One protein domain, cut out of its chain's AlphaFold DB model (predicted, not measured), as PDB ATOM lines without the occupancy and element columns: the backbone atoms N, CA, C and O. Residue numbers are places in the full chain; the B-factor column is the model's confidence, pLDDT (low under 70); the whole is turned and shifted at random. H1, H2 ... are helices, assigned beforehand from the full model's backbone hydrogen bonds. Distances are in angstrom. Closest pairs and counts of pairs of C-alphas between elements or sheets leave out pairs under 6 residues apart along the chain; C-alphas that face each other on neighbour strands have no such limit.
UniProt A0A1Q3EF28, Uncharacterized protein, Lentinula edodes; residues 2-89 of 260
ATOM      1  N   GLU A   2     111.864 184.145 132.879       66.12
ATOM      2  CA  GLU A   2     113.113 183.949 133.637       66.12
ATOM      3  C   GLU A   2     114.409 183.984 132.798       66.12
ATOM      4  O   GLU A   2     115.302 184.770 133.093       66.12
ATOM      5  N   ALA A   3     114.485 183.250 131.680       59.16
ATOM      6  CA  ALA A   3     115.675 183.247 130.812       59.16
ATOM      7  C   ALA A   3     116.029 184.629 130.222       59.16
ATOM      8  O   ALA A   3     117.194 184.932 129.983       59.16
ATOM      9  N   PHE A   4     115.026 185.489 130.004       64.38
ATOM     10  CA  PHE A   4     115.239 186.858 129.530       64.38
ATOM     11  C   PHE A   4     115.833 187.752 130.627       64.38
ATOM     12  O   PHE A   4     116.715 188.563 130.351       64.38
ATOM     13  N   LEU A   5     115.392 187.572 131.876       67.38
ATOM     14  CA  LEU A   5     115.932 188.288 133.035       67.38
ATOM     15  C   LEU A   5     117.388 187.885 133.295       67.38
ATOM     16  O   LEU A   5     118.247 188.747 133.456       67.38
ATOM     17  N   GLN A   6     117.680 186.587 133.206       71.88
ATOM     18  CA  GLN A   6     119.039 186.056 133.296       71.88
ATOM     19  C   GLN A   6     119.943 186.615 132.182       71.88
ATOM     20  O   GLN A   6     121.017 187.138 132.461       71.88
ATOM     21  N   ALA A   7     119.495 186.592 130.921       60.69
ATOM     22  CA  ALA A   7     120.296 187.032 129.773       60.69
ATOM     23  C   ALA A   7     120.595 188.541 129.740       60.69
ATOM     24  O   ALA A   7     121.644 188.951 129.243       60.69
ATOM     25  N   THR A   8     119.678 189.373 130.239       65.06
ATOM     26  CA  THR A   8     119.825 190.840 130.232       65.06
ATOM     27  C   THR A   8     120.698 191.362 131.366       65.06
ATOM     28  O   THR A   8     121.062 192.536 131.359       65.06
ATOM     29  N   GLY A   9     121.080 190.506 132.319       58.19
ATOM     30  CA  GLY A   9     122.003 190.898 133.372       58.19
ATOM     31  C   GLY A   9     121.472 191.972 134.309       58.19
ATOM     32  O   GLY A   9     122.266 192.621 134.984       58.19
ATOM     33  N   LEU A  10     120.150 192.153 134.357       55.66
ATOM     34  CA  LEU A  10     119.456 193.134 135.194       55.66
ATOM     35  C   LEU A  10     119.566 192.844 136.709       55.66
ATOM     36  O   LEU A  10     118.873 193.484 137.494       55.66
ATOM     37  N   GLU A  11     120.465 191.942 137.123       48.81
ATOM     38  CA  GLU A  11     120.798 191.649 138.523       48.81
ATOM     39  C   GLU A  11     122.194 192.111 138.992       48.81
ATOM     40  O   GLU A  11     122.361 192.184 140.200       48.81
ATOM     41  N   SER A  12     123.133 192.505 138.108       47.09
ATOM     42  CA  SER A  12     124.288 193.420 138.333       47.09
ATOM     43  C   SER A  12     125.498 193.158 137.397       47.09
ATOM     44  O   SER A  12     125.398 192.430 136.405       47.09
ATOM     45  N   ALA A  13     126.558 193.960 137.557       38.50
ATOM     46  CA  ALA A  13     127.379 194.582 136.507       38.50
ATOM     47  C   ALA A  13     128.448 193.701 135.808       38.50
ATOM     48  O   ALA A  13     128.741 192.572 136.179       38.50
ATOM     49  N   ILE A  14     128.995 194.246 134.716       43.41
ATOM     50  CA  ILE A  14     129.825 193.598 133.684       43.41
ATOM     51  C   ILE A  14     131.300 193.491 134.118       43.41
ATOM     52  O   ILE A  14     131.908 194.494 134.477       43.41
ATOM     53  N   THR A  15     131.900 192.305 133.984       39.19
ATOM     54  CA  THR A  15     133.355 192.089 133.835       39.19
ATOM     55  C   THR A  15     133.562 191.143 132.645       39.19
ATOM     56  O   THR A  15     132.762 190.232 132.448       39.19
ATOM     57  N   ILE A  16     134.553 191.442 131.796       48.62
ATOM     58  CA  ILE A  16     134.718 190.905 130.425       48.62
ATOM     59  C   ILE A  16     135.640 189.669 130.378       48.62
ATOM     60  O   ILE A  16     135.744 189.026 129.338       48.62
ATOM     61  N   ASP A  17     136.251 189.277 131.494       44.12
ATOM     62  CA  ASP A  17     137.066 188.060 131.546       44.12
ATOM     63  C   ASP A  17     136.200 186.824 131.819       44.12
ATOM     64  O   ASP A  17     135.288 186.873 132.650       44.12
ATOM     65  N   GLN A  18     136.495 185.707 131.137       45.88
ATOM     66  CA  GLN A  18     135.910 184.398 131.447       45.88
ATOM     67  C   GLN A  18     136.177 184.069 132.920       45.88
ATOM     68  O   GLN A  18     137.336 183.877 133.305       45.88
ATOM     69  N   PRO A  19     135.141 183.988 133.767       53.28
ATOM     70  CA  PRO A  19     135.373 183.791 135.177       53.28
ATOM     71  C   PRO A  19     135.514 182.271 135.394       53.28
ATOM     72  O   PRO A  19     134.601 181.486 135.133       53.28
ATOM     73  N   SER A  20     136.696 181.834 135.825       58.62
ATOM     74  CA  SER A  20     136.870 180.490 136.388       58.62
ATOM     75  C   SER A  20     136.220 180.451 137.771       58.62
ATOM     76  O   SER A  20     136.198 181.473 138.460       58.62
ATOM     77  N   GLU A  21     135.649 179.306 138.159       70.62
ATOM     78  CA  GLU A  21     135.039 179.155 139.485       70.62
ATOM     79  C   GLU A  21     136.091 179.511 140.549       70.62
ATOM     80  O   GLU A  21     137.159 178.884 140.592       70.62
ATOM     81  N   PRO A  22     135.857 180.547 141.378       67.12
ATOM     82  CA  PRO A  22     136.854 180.958 142.346       67.12
ATOM     83  C   PRO A  22     137.044 179.832 143.367       67.12
ATOM     84  O   PRO A  22     136.084 179.265 143.890       67.12
ATOM     85  N   SER A  23     138.303 179.507 143.662       73.69
ATOM     86  CA  SER A  23     138.647 178.496 144.666       73.69
ATOM     87  C   SER A  23     138.584 179.088 146.080       73.69
ATOM     88  O   SER A  23     139.044 180.216 146.279       73.69
ATOM     89  N   PRO A  24     138.037 178.361 147.071       70.62
ATOM     90  CA  PRO A  24     137.923 178.868 148.432       70.62
ATOM     91  C   PRO A  24     139.310 179.068 149.070       70.62
ATOM     92  O   PRO A  24     140.198 178.227 148.896       70.62
ATOM     93  N   PRO A  25     139.523 180.159 149.827       66.06
ATOM     94  CA  PRO A  25     140.795 180.402 150.497       66.06
ATOM     95  C   PRO A  25     141.015 179.438 151.680       66.06
ATOM     96  O   PRO A  25     140.090 179.096 152.416       66.06
ATOM     97  N   VAL A  26     142.267 179.023 151.899       64.75
ATOM     98  CA  VAL A  26     142.681 178.177 153.037       64.75
ATOM     99  C   VAL A  26     142.886 179.063 154.287       64.75
ATOM    100  O   VAL A  26     143.545 180.096 154.207       64.75
ATOM    101  N   ALA A  27     142.266 178.705 155.421       62.94
ATOM    102  CA  ALA A  27     142.130 179.516 156.656       62.94
ATOM    103  C   ALA A  27     143.467 179.740 157.429       62.94
ATOM    104  O   ALA A  27     144.471 179.133 157.074       62.94
ATOM    105  N   ALA A  28     143.626 180.520 158.516       52.19
ATOM    106  CA  ALA A  28     142.773 181.379 159.351       52.19
ATOM    107  C   ALA A  28     143.648 182.514 159.955       52.19
ATOM    108  O   ALA A  28     144.484 182.266 160.821       52.19
ATOM    109  N   ASN A  29     143.491 183.757 159.501       57.25
ATOM    110  CA  ASN A  29     144.077 184.975 160.088       57.25
ATOM    111  C   ASN A  29     143.304 186.208 159.575       57.25
ATOM    112  O   ASN A  29     142.404 186.076 158.750       57.25
ATOM    113  N   THR A  30     143.611 187.419 160.037       58.91
ATOM    114  CA  THR A  30     142.900 188.645 159.614       58.91
ATOM    115  C   THR A  30     142.982 188.885 158.097       58.91
ATOM    116  O   THR A  30     142.008 189.333 157.499       58.91
ATOM    117  N   ALA A  31     144.085 188.468 157.457       60.66
ATOM    118  CA  ALA A  31     144.237 188.447 155.997       60.66
ATOM    119  C   ALA A  31     143.280 187.447 155.312       60.66
ATOM    120  O   ALA A  31     142.810 187.688 154.203       60.66
ATOM    121  N   SER A  32     142.919 186.354 155.992       62.78
ATOM    122  CA  SER A  32     141.895 185.408 155.539       62.78
ATOM    123  C   SER A  32     140.504 186.049 155.499       62.78
ATOM    124  O   SER A  32     139.752 185.770 154.576       62.78
ATOM    125  N   VAL A  33     140.154 186.963 156.415       66.44
ATOM    126  CA  VAL A  33     138.829 187.627 156.412       66.44
ATOM    127  C   VAL A  33     138.653 188.536 155.191       66.44
ATOM    128  O   VAL A  33     137.592 188.539 154.568       66.44
ATOM    129  N   GLU A  34     139.687 189.292 154.825       74.00
ATOM    130  CA  GLU A  34     139.695 190.096 153.596       74.00
ATOM    131  C   GLU A  34     139.702 189.204 152.347       74.00
ATOM    132  O   GLU A  34     138.967 189.476 151.400       74.00
ATOM    133  N   ALA A  35     140.433 188.084 152.379       74.12
ATOM    134  CA  ALA A  35     140.406 187.087 151.310       74.12
ATOM    135  C   ALA A  35     139.013 186.459 151.120       74.12
ATOM    136  O   ALA A  35     138.572 186.311 149.985       74.12
ATOM    137  N   TRP A  36     138.282 186.156 152.200       74.94
ATOM    138  CA  TRP A  36     136.902 185.658 152.140       74.94
ATOM    139  C   TRP A  36     135.921 186.707 151.606       74.94
ATOM    140  O   TRP A  36     135.026 186.367 150.838       74.94
ATOM    141  N   LYS A  37     136.098 187.989 151.952       79.19
ATOM    142  CA  LYS A  37     135.289 189.079 151.376       79.19
ATOM    143  C   LYS A  37     135.533 189.226 149.876       79.19
ATOM    144  O   LYS A  37     134.578 189.344 149.115       79.19
ATOM    145  N   ASN A  38     136.793 189.182 149.451       80.81
ATOM    146  CA  ASN A  38     137.154 189.246 148.035       80.81
ATOM    147  C   ASN A  38     136.661 188.008 147.271       80.81
ATOM    148  O   ASN A  38     136.164 188.141 146.157       80.81
ATOM    149  N   TYR A  39     136.736 186.827 147.891       80.56
ATOM    150  CA  TYR A  39     136.176 185.586 147.362       80.56
ATOM    151  C   TYR A  39     134.663 185.688 147.157       80.56
ATOM    152  O   TYR A  39     134.182 185.383 146.075       80.56
ATOM    153  N   GLU A  40     133.918 186.169 148.153       80.50
ATOM    154  CA  GLU A  40     132.460 186.307 148.066       80.50
ATOM    155  C   GLU A  40     132.046 187.274 146.947       80.50
ATOM    156  O   GLU A  40     131.102 187.011 146.203       80.50
ATOM    157  N   VAL A  41     132.773 188.388 146.792       82.19
ATOM    158  CA  VAL A  41     132.551 189.334 145.689       82.19
ATOM    159  C   VAL A  41     132.828 188.664 144.344       82.19
ATOM    160  O   VAL A  41     131.988 188.730 143.448       82.19
ATOM    161  N   ALA A  42     133.964 187.976 144.209       78.75
ATOM    162  CA  ALA A  42     134.319 187.266 142.983       78.75
ATOM    163  C   ALA A  42     133.321 186.143 142.651       78.75
ATOM    164  O   ALA A  42     132.938 185.981 141.495       78.75
ATOM    165  N   PHE A  43     132.849 185.410 143.659       79.81
ATOM    166  CA  PHE A  43     131.880 184.329 143.509       79.81
ATOM    167  C   PHE A  43     130.515 184.839 143.044       79.81
ATOM    168  O   PHE A  43     129.914 184.246 142.149       79.81
ATOM    169  N   LYS A  44     130.041 185.972 143.578       82.81
ATOM    170  CA  LYS A  44     128.804 186.610 143.099       82.81
ATOM    171  C   LYS A  44     128.910 187.030 141.637       82.81
ATOM    172  O   LYS A  44     128.025 186.696 140.857       82.81
ATOM    173  N   VAL A  45     130.007 187.688 141.258       83.25
ATOM    174  CA  VAL A  45     130.249 188.098 139.864       83.25
ATOM    175  C   VAL A  45     130.301 186.882 138.936       83.25
ATOM    176  O   VAL A  45     129.661 186.879 137.884       83.25
ATOM    177  N   TRP A  46     131.014 185.825 139.337       83.56
ATOM    178  CA  TRP A  46     131.082 184.571 138.587       83.56
ATOM    179  C   TRP A  46     129.688 183.963 138.378       83.56
ATOM    180  O   TRP A  46     129.299 183.672 137.247       83.56
ATOM    181  N   LYS A  47     128.897 183.859 139.452       82.12
ATOM    182  CA  LYS A  47     127.547 183.288 139.421       82.12
ATOM    183  C   LYS A  47     126.583 184.099 138.552       82.12
ATOM    184  O   LYS A  47     125.756 183.528 137.847       82.12
ATOM    185  N   GLU A  48     126.693 185.424 138.561       82.94
ATOM    186  CA  GLU A  48     125.907 186.287 137.673       82.94
ATOM    187  C   GLU A  48     126.243 186.064 136.197       82.94
ATOM    188  O   GLU A  48     125.343 186.016 135.356       82.94
ATOM    189  N   ILE A  49     127.528 185.930 135.863       83.31
ATOM    190  CA  ILE A  49     127.966 185.629 134.495       83.31
ATOM    191  C   ILE A  49     127.462 184.250 134.075       83.31
ATOM    192  O   ILE A  49     126.930 184.099 132.975       83.31
ATOM    193  N   GLU A  50     127.551 183.259 134.955       84.00
ATOM    194  CA  GLU A  50     127.047 181.920 134.676       84.00
ATOM    195  C   GLU A  50     125.537 181.917 134.387       84.00
ATOM    196  O   GLU A  50     125.098 181.372 133.370       84.00
ATOM    197  N   LEU A  51     124.742 182.601 135.215       82.50
ATOM    198  CA  LEU A  51     123.305 182.758 134.987       82.50
ATOM    199  C   LEU A  51     123.015 183.480 133.666       82.50
ATOM    200  O   LEU A  51     122.142 183.046 132.914       82.50
ATOM    201  N   LYS A  52     123.779 184.529 133.324       83.88
ATOM    202  CA  LYS A  52     123.673 185.212 132.021       83.88
ATOM    203  C   LYS A  52     123.912 184.258 130.857       83.88
ATOM    204  O   LYS A  52     123.195 184.328 129.854       83.88
ATOM    205  N   VAL A  53     124.897 183.370 130.966       84.31
ATOM    206  CA  VAL A  53     125.193 182.373 129.930       84.31
ATOM    207  C   VAL A  53     124.044 181.368 129.810       84.31
ATOM    208  O   VAL A  53     123.562 181.145 128.698       84.31
ATOM    209  N   ILE A  54     123.539 180.830 130.925       84.75
ATOM    210  CA  ILE A  54     122.389 179.905 130.937       84.75
ATOM    211  C   ILE A  54     121.157 180.558 130.302       84.75
ATOM    212  O   ILE A  54     120.546 179.982 129.399       84.75
ATOM    213  N   GLY A  55     120.832 181.789 130.705       83.38
ATOM    214  CA  GLY A  55     119.716 182.551 130.148       83.38
ATOM    215  C   GLY A  55     119.849 182.749 128.637       83.38
ATOM    216  O   GLY A  55     118.908 182.480 127.888       83.38
ATOM    217  N   ASN A  56     121.037 183.142 128.166       86.25
ATOM    218  CA  ASN A  56     121.311 183.313 126.737       86.25
ATOM    219  C   ASN A  56     121.195 182.008 125.943       86.25
ATOM    220  O   ASN A  56     120.666 182.020 124.828       86.25
ATOM    221  N   ILE A  57     121.657 180.886 126.502       86.12
ATOM    222  CA  ILE A  57     121.482 179.566 125.892       86.12
ATOM    223  C   ILE A  57     119.986 179.245 125.802       86.12
ATOM    224  O   ILE A  57     119.484 178.968 124.714       86.12
ATOM    225  N   CYS A  58     119.245 179.358 126.905       84.62
ATOM    226  CA  CYS A  58     117.818 179.042 126.950       84.62
ATOM    227  C   CYS A  58     116.961 179.906 126.015       84.62
ATOM    228  O   CYS A  58     116.009 179.389 125.437       84.62
ATOM    229  N   LEU A  59     117.302 181.182 125.801       87.19
ATOM    230  CA  LEU A  59     116.601 182.045 124.838       87.19
ATOM    231  C   LEU A  59     116.711 181.562 123.386       87.19
ATOM    232  O   LEU A  59     115.855 181.889 122.564       87.19
ATOM    233  N   ARG A  60     117.759 180.804 123.058       86.44
ATOM    234  CA  ARG A  60     117.959 180.225 121.722       86.44
ATOM    235  C   ARG A  60     117.340 178.835 121.585       86.44
ATOM    236  O   ARG A  60     117.261 178.315 120.474       86.44
ATOM    237  N   LEU A  61     116.912 178.233 122.692       85.94
ATOM    238  CA  LEU A  61     116.300 176.912 122.721       85.94
ATOM    239  C   LEU A  61     114.775 177.007 122.672       85.94
ATOM    240  O   LEU A  61     114.158 177.965 123.133       85.94
ATOM    241  N   SER A  62     114.146 175.953 122.150       87.12
ATOM    242  CA  SER A  62     112.702 175.777 122.304       87.12
ATOM    243  C   SER A  62     112.348 175.634 123.797       87.12
ATOM    244  O   SER A  62     113.088 174.953 124.518       87.12
ATOM    245  N   PRO A  63     111.214 176.191 124.277       83.62
ATOM    246  CA  PRO A  63     110.834 176.150 125.692       83.62
ATOM    247  C   PRO A  63     110.861 174.747 126.313       83.62
ATOM    248  O   PRO A  63     111.307 174.581 127.444       83.62
ATOM    249  N   CYS A  64     110.457 173.721 125.556       81.94
ATOM    250  CA  CYS A  64     110.459 172.333 126.032       81.94
ATOM    251  C   CYS A  64     111.881 171.807 126.290       81.94
ATOM    252  O   CYS A  64     112.115 171.096 127.264       81.94
ATOM    253  N   ILE A  65     112.839 172.184 125.440       83.62
ATOM    254  CA  ILE A  65     114.241 171.774 125.569       83.62
ATOM    255  C   ILE A  65     114.885 172.495 126.753       83.62
ATOM    256  O   ILE A  65     115.608 171.860 127.515       83.62
ATOM    257  N   CYS A  66     114.591 173.785 126.948       81.25
ATOM    258  CA  CYS A  66     115.105 174.545 128.090       81.25
ATOM    259  C   CYS A  66     114.622 173.951 129.428       81.25
ATOM    260  O   CYS A  66     115.443 173.735 130.311       81.25
ATOM    261  N   ILE A  67     113.341 173.575 129.559       81.25
ATOM    262  CA  ILE A  67     112.816 172.939 130.789       81.25
ATOM    263  C   ILE A  67     113.552 171.629 131.100       81.25
ATOM    264  O   ILE A  67     114.028 171.426 132.215       81.25
ATOM    265  N   VAL A  68     113.671 170.741 130.111       79.25
ATOM    266  CA  VAL A  68     114.334 169.442 130.303       79.25
ATOM    267  C   VAL A  68     115.820 169.617 130.603       79.25
ATOM    268  O   VAL A  68     116.374 168.863 131.397       79.25
ATOM    269  N   SER A  69     116.474 170.595 129.979       77.00
ATOM    270  CA  SER A  69     117.910 170.801 130.162       77.00
ATOM    271  C   SER A  69     118.214 171.452 131.516       77.00
ATOM    272  O   SER A  69     119.077 170.949 132.224       77.00
ATOM    273  N   ASN A  70     117.443 172.459 131.944       74.31
ATOM    274  CA  ASN A  70     117.604 173.095 133.260       74.31
ATOM    275  C   ASN A  70     117.419 172.112 134.425       74.31
ATOM    276  O   ASN A  70     118.118 172.216 135.423       74.31
ATOM    277  N   ASN A  71     116.537 171.118 134.289       74.31
ATOM    278  CA  ASN A  71     116.355 170.091 135.320       74.31
ATOM    279  C   ASN A  71     117.550 169.129 135.456       74.31
ATOM    280  O   ASN A  71     117.637 168.405 136.443       74.31
ATOM    281  N   ASN A  72     118.434 169.074 134.457       67.50
ATOM    282  CA  ASN A  72     119.533 168.110 134.378       67.50
ATOM    283  C   ASN A  72     120.924 168.763 134.458       67.50
ATOM    284  O   ASN A  72     121.934 168.056 134.400       67.50
ATOM    285  N   SER A  73     121.008 170.092 134.563       74.12
ATOM    286  CA  SER A  73     122.282 170.807 134.589       74.12
ATOM    287  C   SER A  73     122.222 172.085 135.420       74.12
ATOM    288  O   SER A  73     121.556 173.041 135.033       74.12
ATOM    289  N   ASP A  74     123.011 172.118 136.494       75.50
ATOM    290  CA  ASP A  74     123.112 173.277 137.395       75.50
ATOM    291  C   ASP A  74     124.110 174.344 136.911       75.50
ATOM    292  O   ASP A  74     124.097 175.474 137.383       75.50
ATOM    293  N   THR A  75     124.990 173.972 135.978       81.19
ATOM    294  CA  THR A  75     126.136 174.771 135.514       81.19
ATOM    295  C   THR A  75     126.004 175.017 134.015       81.19
ATOM    296  O   THR A  75     125.613 174.100 133.279       81.19
ATOM    297  N   ALA A  76     126.407 176.193 133.529       82.62
ATOM    298  CA  ALA A  76     126.377 176.516 132.096       82.62
ATOM    299  C   ALA A  76     127.160 175.495 131.246       82.62
ATOM    300  O   ALA A  76     126.715 175.077 130.175       82.62
ATOM    301  N   GLU A  77     128.304 175.031 131.755       82.94
ATOM    302  CA  GLU A  77     129.125 174.013 131.097       82.94
ATOM    303  C   GLU A  77     128.402 172.662 130.995       82.94
ATOM    304  O   GLU A  77     128.394 172.025 129.938       82.94
ATOM    305  N   LYS A  78     127.759 172.219 132.084       84.38
ATOM    306  CA  LYS A  78     126.993 170.964 132.106       84.38
ATOM    307  C   LYS A  78     125.805 171.038 131.154       84.38
ATOM    308  O   LYS A  78     125.557 170.073 130.433       84.38
ATOM    309  N   LEU A  79     125.126 172.186 131.112       85.25
ATOM    310  CA  LEU A  79     124.023 172.454 130.193       85.25
ATOM    311  C   LEU A  79     124.485 172.305 128.744       85.25
ATOM    312  O   LEU A  79     123.884 171.567 127.963       85.25
ATOM    313  N   TRP A  80     125.600 172.948 128.396       86.50
ATOM    314  CA  TRP A  80     126.176 172.847 127.062       86.50
ATOM    315  C   TRP A  80     126.564 171.410 126.700       86.50
ATOM    316  O   TRP A  80     126.175 170.914 125.641       86.50
ATOM    317  N   LYS A  81     127.267 170.698 127.591       86.38
ATOM    318  CA  LYS A  81     127.650 169.292 127.375       86.38
ATOM    319  C   LYS A  81     126.432 168.383 127.204       86.38
ATOM    320  O   LYS A  81     126.453 167.501 126.348       86.38
ATOM    321  N   TYR A  82     125.369 168.600 127.978       85.12
ATOM    322  CA  TYR A  82     124.114 167.859 127.851       85.12
ATOM    323  C   TYR A  82     123.460 168.087 126.484       85.12
ATOM    324  O   TYR A  82     123.086 167.125 125.808       85.12
ATOM    325  N   LEU A  83     123.366 169.345 126.045       86.62
ATOM    326  CA  LEU A  83     122.802 169.696 124.742       86.62
ATOM    327  C   LEU A  83     123.622 169.103 123.596       86.62
ATOM    328  O   LEU A  83     123.051 168.495 122.692       86.62
ATOM    329  N   ALA A  84     124.950 169.217 123.664       84.44
ATOM    330  CA  ALA A  84     125.850 168.617 122.688       84.44
ATOM    331  C   ALA A  84     125.655 167.096 122.636       84.44
ATOM    332  O   ALA A  84     125.406 166.537 121.576       84.44
ATOM    333  N   LYS A  85     125.653 166.415 123.782       83.19
ATOM    334  CA  LYS A  85     125.464 164.960 123.830       83.19
ATOM    335  C   LYS A  85     124.099 164.508 123.301       83.19
ATOM    336  O   LYS A  85     124.002 163.424 122.740       83.19
ATOM    337  N   THR A  86     123.049 165.295 123.513       81.75
ATOM    338  CA  THR A  86     121.674 164.880 123.192       81.75
ATOM    339  C   THR A  86     121.294 165.207 121.751       81.75
ATOM    340  O   THR A  86     120.624 164.415 121.095       81.75
ATOM    341  N   TYR A  87     121.725 166.367 121.251       79.00
ATOM    342  CA  TYR A  87     121.272 166.903 119.966       79.00
ATOM    343  C   TYR A  87     122.367 166.969 118.900       79.00
ATOM    344  O   TYR A  87     122.042 167.052 117.720       79.00
ATOM    345  N   ASN A  88     123.647 166.877 119.272       76.19
ATOM    346  CA  ASN A  88     124.757 166.794 118.317       76.19
ATOM    347  C   ASN A  88     125.088 165.337 117.942       76.19
ATOM    348  O   ASN A  88     126.240 164.996 117.689       76.19
ATOM    349  N   VAL A  89     124.083 164.454 117.934       73.75
ATOM    350  CA  VAL A  89     124.240 163.058 117.509       73.75
ATOM    351  C   VAL A  89     123.678 162.922 116.104       73.75
ATOM    352  O   VAL A  89     122.467 162.999 115.887       73.75
TER     353      VAL A  89
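What this domain is: This is residues 2 to 89 of the 260 residues of an uncharacterized protein of Lentinula edodes (UniProt A0A1Q3EF28). One long helix, H2, makes the long axis; three short helices gather round its later part, H1 on one side, H4 and H3 on another, while a long loop runs beside its earlier part. The 88 printed residues, with four named helices, H1 to H4 in order, and no named strand, are all helix in class. The whole is loose, with a radius of gyration of the C-alphas of 15.9 A, and spans 51 by 27 by 21 A.

Where its parts are: Find C-alpha 30 at (142.900, 188.645, 159.614); from there H2, residues 30 to 60, runs 46.1 A to C-alpha 60 at (117.959, 180.225, 121.722). H1 is residues 2 to 8, 10.2 A; H3 is 63 to 70, 10.6 A; H4 is 76 to 87, 16.3 A.

How they stand to each other: Look at residues 51 to 59 of H2, which touch H1, closest at C-alphas 3 and 55, 4.2 A. H4 touches H2 at a shallow tilt of 29 degrees, closest at C-alphas 76 and 54, 5.4 A. H3 touches H4, closest at C-alphas 69 and 79, 6.3 A. O i to N i+4 pairs are within hydrogen-bond range throughout H1, H3 and H4, and in 25 of 27 in H2.

The domain as a whole: C-alphas 30 and 89, the farthest apart, are 52.7 A apart. The printed part has no cut; the link H1 to H2 is long, and pLDDT is under 70 at residues 7 to 20, among others.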